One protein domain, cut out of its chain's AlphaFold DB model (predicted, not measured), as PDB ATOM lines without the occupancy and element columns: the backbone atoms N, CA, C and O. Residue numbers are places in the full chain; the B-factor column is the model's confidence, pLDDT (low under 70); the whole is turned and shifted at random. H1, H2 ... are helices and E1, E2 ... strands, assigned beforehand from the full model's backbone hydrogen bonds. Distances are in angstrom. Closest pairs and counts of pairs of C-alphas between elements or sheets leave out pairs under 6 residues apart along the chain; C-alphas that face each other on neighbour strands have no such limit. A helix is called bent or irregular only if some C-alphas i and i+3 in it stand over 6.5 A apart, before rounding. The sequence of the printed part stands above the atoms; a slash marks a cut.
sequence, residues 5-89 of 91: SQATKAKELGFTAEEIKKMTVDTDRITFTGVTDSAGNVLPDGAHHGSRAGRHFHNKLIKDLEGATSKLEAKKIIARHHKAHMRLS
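This is residues 5 to 89 of the 91 residues of an uncharacterized protein of Flavobacterium columnare (UniProt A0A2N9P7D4). Two long helices, H3 and H4, lie side by side as a helical hairpin, with a short two-strand ribbon, E1 and E2, at the end where H3 begins and H4 ends. At the other end the irregular helix H1 packs on the last part of H3, and the short H2 lies near H1; residues 33 to 51, with no named element, make a long loop at the ribbon's end. The printed part has 85 residues, with four named helices and two named strands in the order H1, H2, E1, H3, H4, E2, and the sheet E1 - E2 is antiparallel. The class is mostly helix, and the whole is compact, with a radius of gyration of the C-alphas of 13.1 A and spans of 36 by 28 by 19 A.

H1 is residues 5 to 12, 13.3 A long, and begins at C-alpha 5 at (144.504, 181.188, 165.010). It is irregular: C-alphas 5 and 8 are 7.9 A apart. H2 is residues 17 to 22, 8.7 A long. E1 is residues 30 to 32, 6.5 A long. H3 is residues 52 to 66, 21.4 A long, beginning at C-alpha 52 at (153.445, 191.434, 176.992). H4 is residues 71 to 85, 21.3 A long. E2 is residues 86 to 88, 6.7 A long, ending at C-alpha 88 at (139.669, 201.618, 172.657).

H3 and H4 touch and form a hairpin, at a shallow tilt of 20 degrees, opposite ways; their closest C-alphas are those of Leu 65 and Ala 74, 5.9 A apart. H1 touches H3, with residues 62 to 66 of H3 alone; the closest C-alphas are those of Gln 6 and Ile 62, 7.2 A apart. H1 and H4 are close but not clearly touching, with the C-alphas of Ala 10 and Lys 71 at 7.9 A. H1 and H2 are near each other, with 6 pairs of C-alphas within 10 A and the closest at 8.3 A. H2 is apart from H3 and H4. E1 and E2 are antiparallel neighbours, at 148 degrees, with N 31 and O 87 2.9 A apart and N 87 and O 31 2.8 A apart, both within hydrogen-bond range. The closest C-alphas of E1 and H3 are those of Phe 32 and Ala 53, 6.0 A apart. Residues 31 to 32 of E1 also pair antiparallel with residues 46 to 47. In H2, H3 and H4 every O i to N i+4 pair is within hydrogen-bond range; in H1, 3 of 4 are.

The two C-alphas farthest apart are those of Glu 18 and Ala 39, 37.2 A. The printed part has no cut. The link from E1 to H3, 19 residues, is long; the link from H2 to E1 is short, and the others are tight. The mean pLDDT of the printed part is 94.0, and no printed residue is under 70.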
ATOM      1  N   SER A   5     144.105 182.564 164.679       84.69
ATOM      2  CA  SER A   5     144.504 181.188 165.010       84.69
ATOM      3  C   SER A   5     143.339 180.270 165.395       84.69
ATOM      4  O   SER A   5     143.523 179.061 165.468       84.69
ATOM      5  N   GLN A   6     142.144 180.813 165.627       89.88
ATOM      6  CA  GLN A   6     140.949 180.067 166.021       89.88
ATOM      7  C   GLN A   6     139.909 179.987 164.889       89.88
ATOM      8  O   GLN A   6     138.749 179.661 165.133       89.88
ATOM      9  N   ALA A   7     140.294 180.246 163.634       88.19
ATOM     10  CA  ALA A   7     139.384 180.183 162.485       88.19
ATOM     11  C   ALA A   7     138.668 178.823 162.342       88.19
ATOM     12  O   ALA A   7     137.463 178.789 162.085       88.19
ATOM     13  N   THR A   8     139.373 177.707 162.567       90.69
ATOM     14  CA  THR A   8     138.770 176.362 162.562       90.69
ATOM     15  C   THR A   8     137.688 176.239 163.630       90.69
ATOM     16  O   THR A   8     136.563 175.861 163.315       90.69
ATOM     17  N   LYS A   9     137.977 176.680 164.861       91.12
ATOM     18  CA  LYS A   9     137.008 176.697 165.962       91.12
ATOM     19  C   LYS A   9     135.801 177.582 165.642       91.12
ATOM     20  O   LYS A   9     134.665 177.211 165.919       91.12
ATOM     21  N   ALA A  10     136.014 178.739 165.013       91.62
ATOM     22  CA  ALA A  10     134.921 179.602 164.569       91.62
ATOM     23  C   ALA A  10     133.993 178.870 163.584       91.62
ATOM     24  O   ALA A  10     132.772 178.938 163.725       91.62
ATOM     25  N   LYS A  11     134.566 178.131 162.626       91.94
ATOM     26  CA  LYS A  11     133.810 177.315 161.669       91.94
ATOM     27  C   LYS A  11     133.058 176.174 162.359       91.94
ATOM     28  O   LYS A  11     131.880 175.991 162.072       91.94
ATOM     29  N   GLU A  12     133.697 175.456 163.281       94.12
ATOM     30  CA  GLU A  12     133.068 174.392 164.084       94.12
ATOM     31  C   GLU A  12     131.863 174.909 164.877       94.12
ATOM     32  O   GLU A  12     130.810 174.281 164.907       94.12
ATOM     33  N   LEU A  13     131.988 176.101 165.465       95.06
ATOM     34  CA  LEU A  13     130.910 176.773 166.191       95.06
ATOM     35  C   LEU A  13     129.893 177.468 165.261       95.06
ATOM     36  O   LEU A  13     128.972 178.142 165.731       95.06
ATOM     37  N   GLY A  14     130.055 177.335 163.943       94.62
ATOM     38  CA  GLY A  14     129.131 177.825 162.927       94.62
ATOM     39  C   GLY A  14     129.145 179.339 162.712       94.62
ATOM     40  O   GLY A  14     128.140 179.880 162.251       94.62
ATOM     41  N   PHE A  15     130.211 180.059 163.080       94.25
ATOM     42  CA  PHE A  15     130.342 181.490 162.770       94.25
ATOM     43  C   PHE A  15     130.449 181.718 161.261       94.25
ATOM     44  O   PHE A  15     131.207 181.036 160.571       94.25
ATOM     45  N   THR A  16     129.733 182.720 160.748       93.12
ATOM     46  CA  THR A  16     129.908 183.155 159.356       93.12
ATOM     47  C   THR A  16     131.081 184.126 159.233       93.12
ATOM     48  O   THR A  16     131.462 184.804 160.191       93.12
ATOM     49  N   ALA A  17     131.639 184.247 158.026       89.00
ATOM     50  CA  ALA A  17     132.672 185.242 157.744       89.00
ATOM     51  C   ALA A  17     132.186 186.677 158.035       89.00
ATOM     52  O   ALA A  17     132.948 187.494 158.549       89.00
ATOM     53  N   GLU A  18     130.910 186.977 157.770       90.62
ATOM     54  CA  GLU A  18     130.314 188.280 158.088       90.62
ATOM     55  C   GLU A  18     130.218 188.536 159.595       90.62
ATOM     56  O   GLU A  18     130.479 189.653 160.040       90.62
ATOM     57  N   GLU A  19     129.867 187.520 160.393       91.00
ATOM     58  CA  GLU A  19     129.870 187.630 161.856       91.00
ATOM     59  C   GLU A  19     131.279 187.930 162.377       91.00
ATOM     60  O   GLU A  19     131.446 188.829 163.197       91.00
ATOM     61  N   ILE A  20     132.296 187.230 161.866       89.06
ATOM     62  CA  ILE A  20     133.696 187.457 162.247       89.06
ATOM     63  C   ILE A  20     134.135 188.871 161.846       89.06
ATOM     64  O   ILE A  20     134.707 189.586 162.668       89.06
ATOM     65  N   LYS A  21     133.799 189.313 160.627       87.25
ATOM     66  CA  LYS A  21     134.125 190.655 160.125       87.25
ATOM     67  C   LYS A  21     133.514 191.762 160.987       87.25
ATOM     68  O   LYS A  21     134.188 192.744 161.275       87.25
ATOM     69  N   LYS A  22     132.271 191.594 161.454       88.38
ATOM     70  CA  LYS A  22     131.602 192.538 162.373       88.38
ATOM     71  C   LYS A  22     132.247 192.590 163.764       88.38
ATOM     72  O   LYS A  22     132.009 193.535 164.509       88.38
ATOM     73  N   MET A  23     133.039 191.583 164.129       85.19
ATOM     74  CA  MET A  23     133.762 191.509 165.405       85.19
ATOM     75  C   MET A  23     135.208 192.021 165.311       85.19
ATOM     76  O   MET A  23     135.916 192.038 166.330       85.19
ATOM     77  N   THR A  24     135.659 192.403 164.115       84.94
ATOM     78  CA  THR A  24     136.954 193.040 163.885       84.94
ATOM     79  C   THR A  24     136.920 194.471 164.405       84.94
ATOM     80  O   THR A  24     135.943 195.194 164.236       84.94
ATOM     81  N   VAL A  25     138.003 194.869 165.058       84.88
ATOM     82  CA  VAL A  25     138.252 196.240 165.495       84.88
ATOM     83  C   VAL A  25     139.611 196.647 164.948       84.88
ATOM     84  O   VAL A  25     140.465 195.783 164.741       84.88
ATOM     85  N   ASP A  26     139.799 197.938 164.711       88.88
ATOM     86  CA  ASP A  26     141.109 198.484 164.377       88.88
ATOM     87  C   ASP A  26     142.078 198.233 165.545       88.88
ATOM     88  O   ASP A  26     141.833 198.668 166.675       88.88
ATOM     89  N   THR A  27     143.129 197.454 165.287       91.12
ATOM     90  CA  THR A  27     144.071 196.983 166.307       91.12
ATOM     91  C   THR A  27     144.951 198.090 166.852       91.12
ATOM     92  O   THR A  27     145.350 198.015 168.014       91.12
ATOM     93  N   ASP A  28     145.202 199.129 166.056       92.00
ATOM     94  CA  ASP A  28     146.083 200.239 166.431       92.00
ATOM     95  C   ASP A  28     145.444 201.126 167.505       92.00
ATOM     96  O   ASP A  28     146.121 201.850 168.232       92.00
ATOM     97  N   ARG A  29     144.124 201.003 167.670       91.94
ATOM     98  CA  ARG A  29     143.337 201.708 168.684       91.94
ATOM     99  C   ARG A  29     143.183 200.931 169.986       91.94
ATOM    100  O   ARG A  29     142.523 201.410 170.907       91.94
ATOM    101  N   ILE A  30     143.729 199.719 170.073       94.94
ATOM    102  CA  ILE A  30     143.570 198.861 171.246       94.94
ATOM    103  C   ILE A  30     144.745 199.038 172.202       94.94
ATOM    104  O   ILE A  30     145.899 198.785 171.856       94.94
ATOM    105  N   THR A  31     144.416 199.323 173.459       97.06
ATOM    106  CA  THR A  31     145.319 199.123 174.595       97.06
ATOM    107  C   THR A  31     144.745 198.051 175.511       97.06
ATOM    108  O   THR A  31     143.569 198.092 175.880       97.06
ATOM    109  N   PHE A  32     145.571 197.072 175.866       97.38
ATOM    110  CA  PHE A  32     145.232 196.061 176.849       97.38
ATOM    111  C   PHE A  32     145.648 196.505 178.244       97.38
ATOM    112  O   PHE A  32     146.799 196.888 178.441       97.38
ATOM    113  N   THR A  33     144.726 196.411 179.200       97.69
ATOM    114  CA  THR A  33     144.899 196.908 180.569       97.69
ATOM    115  C   THR A  33     144.555 195.851 181.607       97.69
ATOM    116  O   THR A  33     143.605 195.079 181.427       97.69
ATOM    117  N   GLY A  34     145.282 195.825 182.724       97.06
ATOM    118  CA  GLY A  34     144.984 194.914 183.839       97.06
ATOM    119  C   GLY A  34     145.087 193.425 183.475       97.06
ATOM    120  O   GLY A  34     144.440 192.585 184.100       97.06
ATOM    121  N   VAL A  35     145.845 193.085 182.430       97.62
ATOM    122  CA  VAL A  35     146.099 191.694 182.036       97.62
ATOM    123  C   VAL A  35     147.114 191.098 183.000       97.62
ATOM    124  O   VAL A  35     148.164 191.690 183.225       97.62
ATOM    125  N   THR A  36     146.842 189.909 183.536       97.62
ATOM    126  CA  THR A  36     147.811 189.209 184.392       97.62
ATOM    127  C   THR A  36     148.667 188.199 183.627       97.62
ATOM    128  O   THR A  36     148.244 187.669 182.594       97.62
ATOM    129  N   ASP A  37     149.855 187.896 184.139       95.75
ATOM    130  CA  ASP A  37     150.640 186.737 183.712       95.75
ATOM    131  C   ASP A  37     150.095 185.418 184.307       95.75
ATOM    132  O   ASP A  37     149.003 185.376 184.883       95.75
ATOM    133  N   SER A  38     150.829 184.318 184.122       91.38
ATOM    134  CA  SER A  38     150.454 182.997 184.649       91.38
ATOM    135  C   SER A  38     150.606 182.876 186.169       91.38
ATOM    136  O   SER A  38     149.983 181.999 186.758       91.38
ATOM    137  N   ALA A  39     151.420 183.729 186.796       95.12
ATOM    138  CA  ALA A  39     151.601 183.789 188.245       95.12
ATOM    139  C   ALA A  39     150.587 184.734 188.920       95.12
ATOM    140  O   ALA A  39     150.535 184.807 190.143       95.12
ATOM    141  N   GLY A  40     149.764 185.434 188.134       94.94
ATOM    142  CA  GLY A  40     148.749 186.363 188.624       94.94
ATOM    143  C   GLY A  40     149.230 187.809 188.749       94.94
ATOM    144  O   GLY A  40     148.443 188.659 189.158       94.94
ATOM    145  N   ASN A  41     150.464 188.127 188.348       97.50
ATOM    146  CA  ASN A  41     150.974 189.496 188.413       97.50
ATOM    147  C   ASN A  41     150.347 190.347 187.311       97.50
ATOM    148  O   ASN A  41     150.298 189.924 186.153       97.50
ATOM    149  N   VAL A  42     149.908 191.559 187.653       97.38
ATOM    150  CA  VAL A  42     149.415 192.532 186.672       97.38
ATOM    151  C   VAL A  42     150.577 192.996 185.797       97.38
ATOM    152  O   VAL A  42     151.622 193.416 186.292       97.38
ATOM    153  N   LEU A  43     150.399 192.896 184.483       97.44
ATOM    154  CA  LEU A  43     151.359 193.366 183.495       97.44
ATOM    155  C   LEU A  43     151.153 194.860 183.220       97.44
ATOM    156  O   LEU A  43     150.020 195.335 183.310       97.44
ATOM    157  N   PRO A  44     152.214 195.583 182.815       97.69
ATOM    158  CA  PRO A  44     152.065 196.924 182.268       97.69
ATOM    159  C   PRO A  44     151.091 196.925 181.092       97.69
ATOM    160  O   PRO A  44     151.109 195.999 180.273       97.69
ATOM    161  N   ASP A  45     150.283 197.979 181.009       97.81
ATOM    162  CA  ASP A  45     149.382 198.200 179.885       97.81
ATOM    163  C   ASP A  45     150.165 198.184 178.566       97.81
ATOM    164  O   ASP A  45     151.332 198.584 178.498       97.81
ATOM    165  N   GLY A  46     149.543 197.686 177.501       96.81
ATOM    166  CA  GLY A  46     150.268 197.469 176.256       96.81
ATOM    167  C   GLY A  46     149.394 197.424 175.021       96.81
ATOM    168  O   GLY A  46     148.237 197.011 175.066       96.81
ATOM    169  N   ALA A  47     149.985 197.818 173.897       96.31
ATOM    170  CA  ALA A  47     149.351 197.776 172.586       96.31
ATOM    171  C   ALA A  47     148.935 196.352 172.182       96.31
ATOM    172  O   ALA A  47     149.398 195.355 172.748       96.31
ATOM    173  N   HIS A  48     148.092 196.251 171.157       94.25
ATOM    174  CA  HIS A  48     147.643 194.962 170.638       94.25
ATOM    175  C   HIS A  48     148.791 194.045 170.180       94.25
ATOM    176  O   HIS A  48     148.780 192.843 170.458       94.25
ATOM    177  N   HIS A  49     149.793 194.623 169.517       92.88
ATOM    178  CA  HIS A  49     150.982 193.936 169.022       92.88
ATOM    179  C   HIS A  49     152.233 194.341 169.809       92.88
ATOM    180  O   HIS A  49     152.297 195.422 170.388       92.88
ATOM    181  N   GLY A  50     153.236 193.458 169.851       93.81
ATOM    182  CA  GLY A  50     154.550 193.749 170.443       93.81
ATOM    183  C   GLY A  50     154.583 193.897 171.970       93.81
ATOM    184  O   GLY A  50     155.660 194.058 172.535       93.81
ATOM    185  N   SER A  51     153.441 193.805 172.659       97.00
ATOM    186  CA  SER A  51     153.366 193.958 174.114       97.00
ATOM    187  C   SER A  51     153.187 192.626 174.849       97.00
ATOM    188  O   SER A  51     152.577 191.670 174.353       97.00
ATOM    189  N   ARG A  52     153.688 192.571 176.091       97.00
ATOM    190  CA  ARG A  52     153.445 191.434 176.992       97.00
ATOM    191  C   ARG A  52     151.957 191.297 177.312       97.00
ATOM    192  O   ARG A  52     151.438 190.184 177.253       97.00
ATOM    193  N   ALA A  53     151.268 192.405 177.591       97.19
ATOM    194  CA  ALA A  53     149.831 192.402 177.862       97.19
ATOM    195  C   ALA A  53     149.031 191.812 176.692       97.19
ATOM    196  O   ALA A  53     148.211 190.923 176.913       97.19
ATOM    197  N   GLY A  54     149.326 192.208 175.451       95.81
ATOM    198  CA  GLY A  54     148.669 191.671 174.258       95.81
ATOM    199  C   GLY A  54     148.899 190.178 174.071       95.81
ATOM    200  O   GLY A  54     147.942 189.429 173.870       95.81
ATOM    201  N   ARG A  55     150.140 189.704 174.238       95.88
ATOM    202  CA  ARG A  55     150.443 188.264 174.186       95.88
ATOM    203  C   ARG A  55     149.643 187.475 175.226       95.88
ATOM    204  O   ARG A  55     149.034 186.461 174.892       95.88
ATOM    205  N   HIS A  56     149.640 187.920 176.481       97.44
ATOM    206  CA  HIS A  56     148.937 187.213 177.555       97.44
ATOM    207  C   HIS A  56     147.414 187.294 177.419       97.44
ATOM    208  O   HIS A  56     146.737 186.306 177.706       97.44
ATOM    209  N   PHE A  57     146.878 188.417 176.936       96.75
ATOM    210  CA  PHE A  57     145.464 188.549 176.594       96.75
ATOM    211  C   PHE A  57     145.051 187.490 175.566       96.75
ATOM    212  O   PHE A  57     144.132 186.713 175.819       96.75
ATOM    213  N   HIS A  58     145.773 187.405 174.442       95.19
ATOM    214  CA  HIS A  58     145.459 186.457 173.370       95.19
ATOM    215  C   HIS A  58     145.586 185.006 173.819       95.19
ATOM    216  O   HIS A  58     144.689 184.216 173.548       95.19
ATOM    217  N   ASN A  59     146.636 184.661 174.567       95.50
ATOM    218  CA  ASN A  59     146.808 183.304 175.093       95.50
ATOM    219  C   ASN A  59     145.626 182.873 175.977       95.50
ATOM    220  O   ASN A  59     145.154 181.744 175.871       95.50
ATOM    221  N   LYS A  60     145.130 183.770 176.839       95.88
ATOM    222  CA  LYS A  60     143.976 183.493 177.707       95.88
ATOM    223  C   LYS A  60     142.675 183.403 176.919       95.88
ATOM    224  O   LYS A  60     141.889 182.492 177.152       95.88
ATOM    225  N   LEU A  61     142.466 184.321 175.975       95.94
ATOM    226  CA  LEU A  61     141.298 184.301 175.103       95.94
ATOM    227  C   LEU A  61     141.234 183.004 174.285       95.94
ATOM    228  O   LEU A  61     140.177 182.387 174.214       95.94
ATOM    229  N   ILE A  62     142.357 182.581 173.698       95.81
ATOM    230  CA  ILE A  62     142.462 181.337 172.925       95.81
ATOM    231  C   ILE A  62     142.145 180.127 173.805       95.81
ATOM    232  O   ILE A  62     141.276 179.341 173.442       95.81
ATOM    233  N   LYS A  63     142.775 180.023 174.982       95.31
ATOM    234  CA  LYS A  63     142.543 178.914 175.918       95.31
ATOM    235  C   LYS A  63     141.066 178.776 176.303       95.31
ATOM    236  O   LYS A  63     140.538 177.669 176.336       95.31
ATOM    237  N   ASP A  64     140.388 179.889 176.578       95.69
ATOM    238  CA  ASP A  64     138.956 179.858 176.888       95.69
ATOM    239  C   ASP A  64     138.116 179.467 175.658       95.69
ATOM    240  O   ASP A  64     137.142 178.727 175.784       95.69
ATOM    241  N   LEU A  65     138.479 179.951 174.463       95.38
ATOM    242  CA  LEU A  65     137.763 179.644 173.222       95.38
ATOM    243  C   LEU A  65     137.885 178.176 172.805       95.38
ATOM    244  O   LEU A  65     136.920 177.638 172.264       95.38
ATOM    245  N   GLU A  66     139.009 177.514 173.078       93.69
ATOM    246  CA  GLU A  66     139.189 176.078 172.822       93.69
ATOM    247  C   GLU A  66     138.129 175.239 173.552       93.69
ATOM    248  O   GLU A  66     137.564 174.308 172.968       93.69
ATOM    249  N   GLY A  67     137.788 175.633 174.784       93.81
ATOM    250  CA  GLY A  67     136.758 174.993 175.604       93.81
ATOM    251  C   GLY A  67     135.316 175.336 175.220       93.81
ATOM    252  O   GLY A  67     134.396 174.689 175.713       93.81
ATOM    253  N   ALA A  68     135.085 176.316 174.341       96.06
ATOM    254  CA  ALA A  68     133.732 176.714 173.967       96.06
ATOM    255  C   ALA A  68     133.020 175.607 173.169       96.06
ATOM    256  O   ALA A  68     133.558 175.068 172.199       96.06
ATOM    257  N   THR A  69     131.777 175.315 173.539       95.00
ATOM    258  CA  THR A  69     130.940 174.274 172.910       95.00
ATOM    259  C   THR A  69     129.857 174.852 172.003       95.00
ATOM    260  O   THR A  69     129.242 174.137 171.217       95.00
ATOM    261  N   SER A  70     129.620 176.165 172.086       95.56
ATOM    262  CA  SER A  70     128.599 176.848 171.296       95.56
ATOM    263  C   SER A  70     129.037 178.238 170.840       95.56
ATOM    264  O   SER A  70     129.859 178.911 171.468       95.56
ATOM    265  N   LYS A  71     128.408 178.719 169.760       95.06
ATOM    266  CA  LYS A  71     128.575 180.093 169.261       95.06
ATOM    267  C   LYS A  71     128.309 181.140 170.346       95.06
ATOM    268  O   LYS A  71     129.037 182.126 170.458       95.06
ATOM    269  N   LEU A  72     127.251 180.940 171.136       95.06
ATOM    270  CA  LEU A  72     126.858 181.864 172.200       95.06
ATOM    271  C   LEU A  72     127.923 181.934 173.299       95.06
ATOM    272  O   LEU A  72     128.253 183.022 173.764       95.06
ATOM    273  N   GLU A  73     128.475 180.789 173.691       96.00
ATOM    274  CA  GLU A  73     129.543 180.711 174.684       96.00
ATOM    275  C   GLU A  73     130.813 181.420 174.206       96.00
ATOM    276  O   GLU A  73     131.335 182.278 174.915       96.00
ATOM    277  N   ALA A  74     131.237 181.180 172.962       95.50
ATOM    278  CA  ALA A  74     132.370 181.892 172.372       95.50
ATOM    279  C   ALA A  74     132.149 183.417 172.341       95.50
ATOM    280  O   ALA A  74     133.038 184.180 172.723       95.50
ATOM    281  N   LYS A  75     130.945 183.886 171.970       94.31
ATOM    282  CA  LYS A  75     130.595 185.319 172.021       94.31
ATOM    283  C   LYS A  75     130.689 185.879 173.448       94.31
ATOM    284  O   LYS A  75     131.224 186.972 173.630       94.31
ATOM    285  N   LYS A  76     130.222 185.135 174.460       95.81
ATOM    286  CA  LYS A  76     130.320 185.526 175.879       95.81
ATOM    287  C   LYS A  76     131.773 185.608 176.354       95.81
ATOM    288  O   LYS A  76     132.128 186.583 177.013       95.81
ATOM    289  N   ILE A  77     132.608 184.633 175.997       96.56
ATOM    290  CA  ILE A  77     134.045 184.616 176.313       96.56
ATOM    291  C   ILE A  77     134.723 185.858 175.731       96.56
ATOM    292  O   ILE A  77     135.353 186.622 176.462       96.56
ATOM    293  N   ILE A  78     134.524 186.110 174.437       93.94
ATOM    294  CA  ILE A  78     135.105 187.258 173.732       93.94
ATOM    295  C   ILE A  78     134.671 188.577 174.384       93.94
ATOM    296  O   ILE A  78     135.506 189.433 174.674       93.94
ATOM    297  N   ALA A  79     133.374 188.739 174.662       94.19
ATOM    298  CA  ALA A  79     132.846 189.938 175.308       94.19
ATOM    299  C   ALA A  79     133.419 190.143 176.721       94.19
ATOM    300  O   ALA A  79     133.782 191.264 177.074       94.19
ATOM    301  N   ARG A  80     133.541 189.068 177.512       96.81
ATOM    302  CA  ARG A  80     134.122 189.099 178.860       96.81
ATOM    303  C   ARG A  80     135.572 189.573 178.833       96.81
ATOM    304  O   ARG A  80     135.907 190.506 179.558       96.81
ATOM    305  N   HIS A  81     136.400 188.971 177.977       96.31
ATOM    306  CA  HIS A  81     137.810 189.343 177.831       96.31
ATOM    307  C   HIS A  81     137.960 190.801 177.404       96.31
ATOM    308  O   HIS A  81     138.675 191.557 178.062       96.31
ATOM    309  N   HIS A  82     137.240 191.239 176.366       94.38
ATOM    310  CA  HIS A  82     137.318 192.634 175.929       94.38
ATOM    311  C   HIS A  82     136.855 193.617 177.004       94.38
ATOM    312  O   HIS A  82     137.532 194.608 177.245       94.38
ATOM    313  N   LYS A  83     135.724 193.357 177.671       95.12
ATOM    314  CA  LYS A  83     135.208 194.257 178.710       95.12
ATOM    315  C   LYS A  83     136.221 194.421 179.843       95.12
ATOM    316  O   LYS A  83     136.474 195.540 180.290       95.12
ATOM    317  N   ALA A  84     136.809 193.315 180.290       96.25
ATOM    318  CA  ALA A  84     137.775 193.334 181.377       96.25
ATOM    319  C   ALA A  84     139.059 194.077 180.980       96.25
ATOM    320  O   ALA A  84     139.493 194.976 181.701       96.25
ATOM    321  N   HIS A  85     139.614 193.754 179.810       96.75
ATOM    322  CA  HIS A  85     141.018 194.044 179.527       96.75
ATOM    323  C   HIS A  85     141.281 194.882 178.283       96.75
ATOM    324  O   HIS A  85     142.427 195.235 178.064       96.75
ATOM    325  N   MET A  86     140.286 195.199 177.457       95.75
ATOM    326  CA  MET A  86     140.481 195.975 176.231       95.75
ATOM    327  C   MET A  86     139.944 197.395 176.411       95.75
ATOM    328  O   MET A  86     138.817 197.595 176.872       95.75
ATOM    329  N   ARG A  87     140.741 198.389 176.027       95.56
ATOM    330  CA  ARG A  87     140.340 199.795 175.930       95.56
ATOM    331  C   ARG A  87     140.560 200.264 174.500       95.56
ATOM    332  O   ARG A  87     141.575 199.928 173.894       95.56
ATOM    333  N   LEU A  88     139.587 200.997 173.974       92.25
ATOM    334  CA  LEU A  88     139.669 201.618 172.657       92.25
ATOM    335  C   LEU A  88     139.989 203.094 172.846       92.25
ATOM    336  O   LEU A  88     139.295 203.770 173.606       92.25
ATOM    337  N   SER A  89     141.012 203.593 172.162       85.25
ATOM    338  CA  SER A  89     141.241 205.030 172.073       85.25
ATOM    339  C   SER A  89     140.189 205.669 171.161       85.25
ATOM    340  O   SER A  89     139.855 205.157 170.083       85.25
TER     341      SER A  89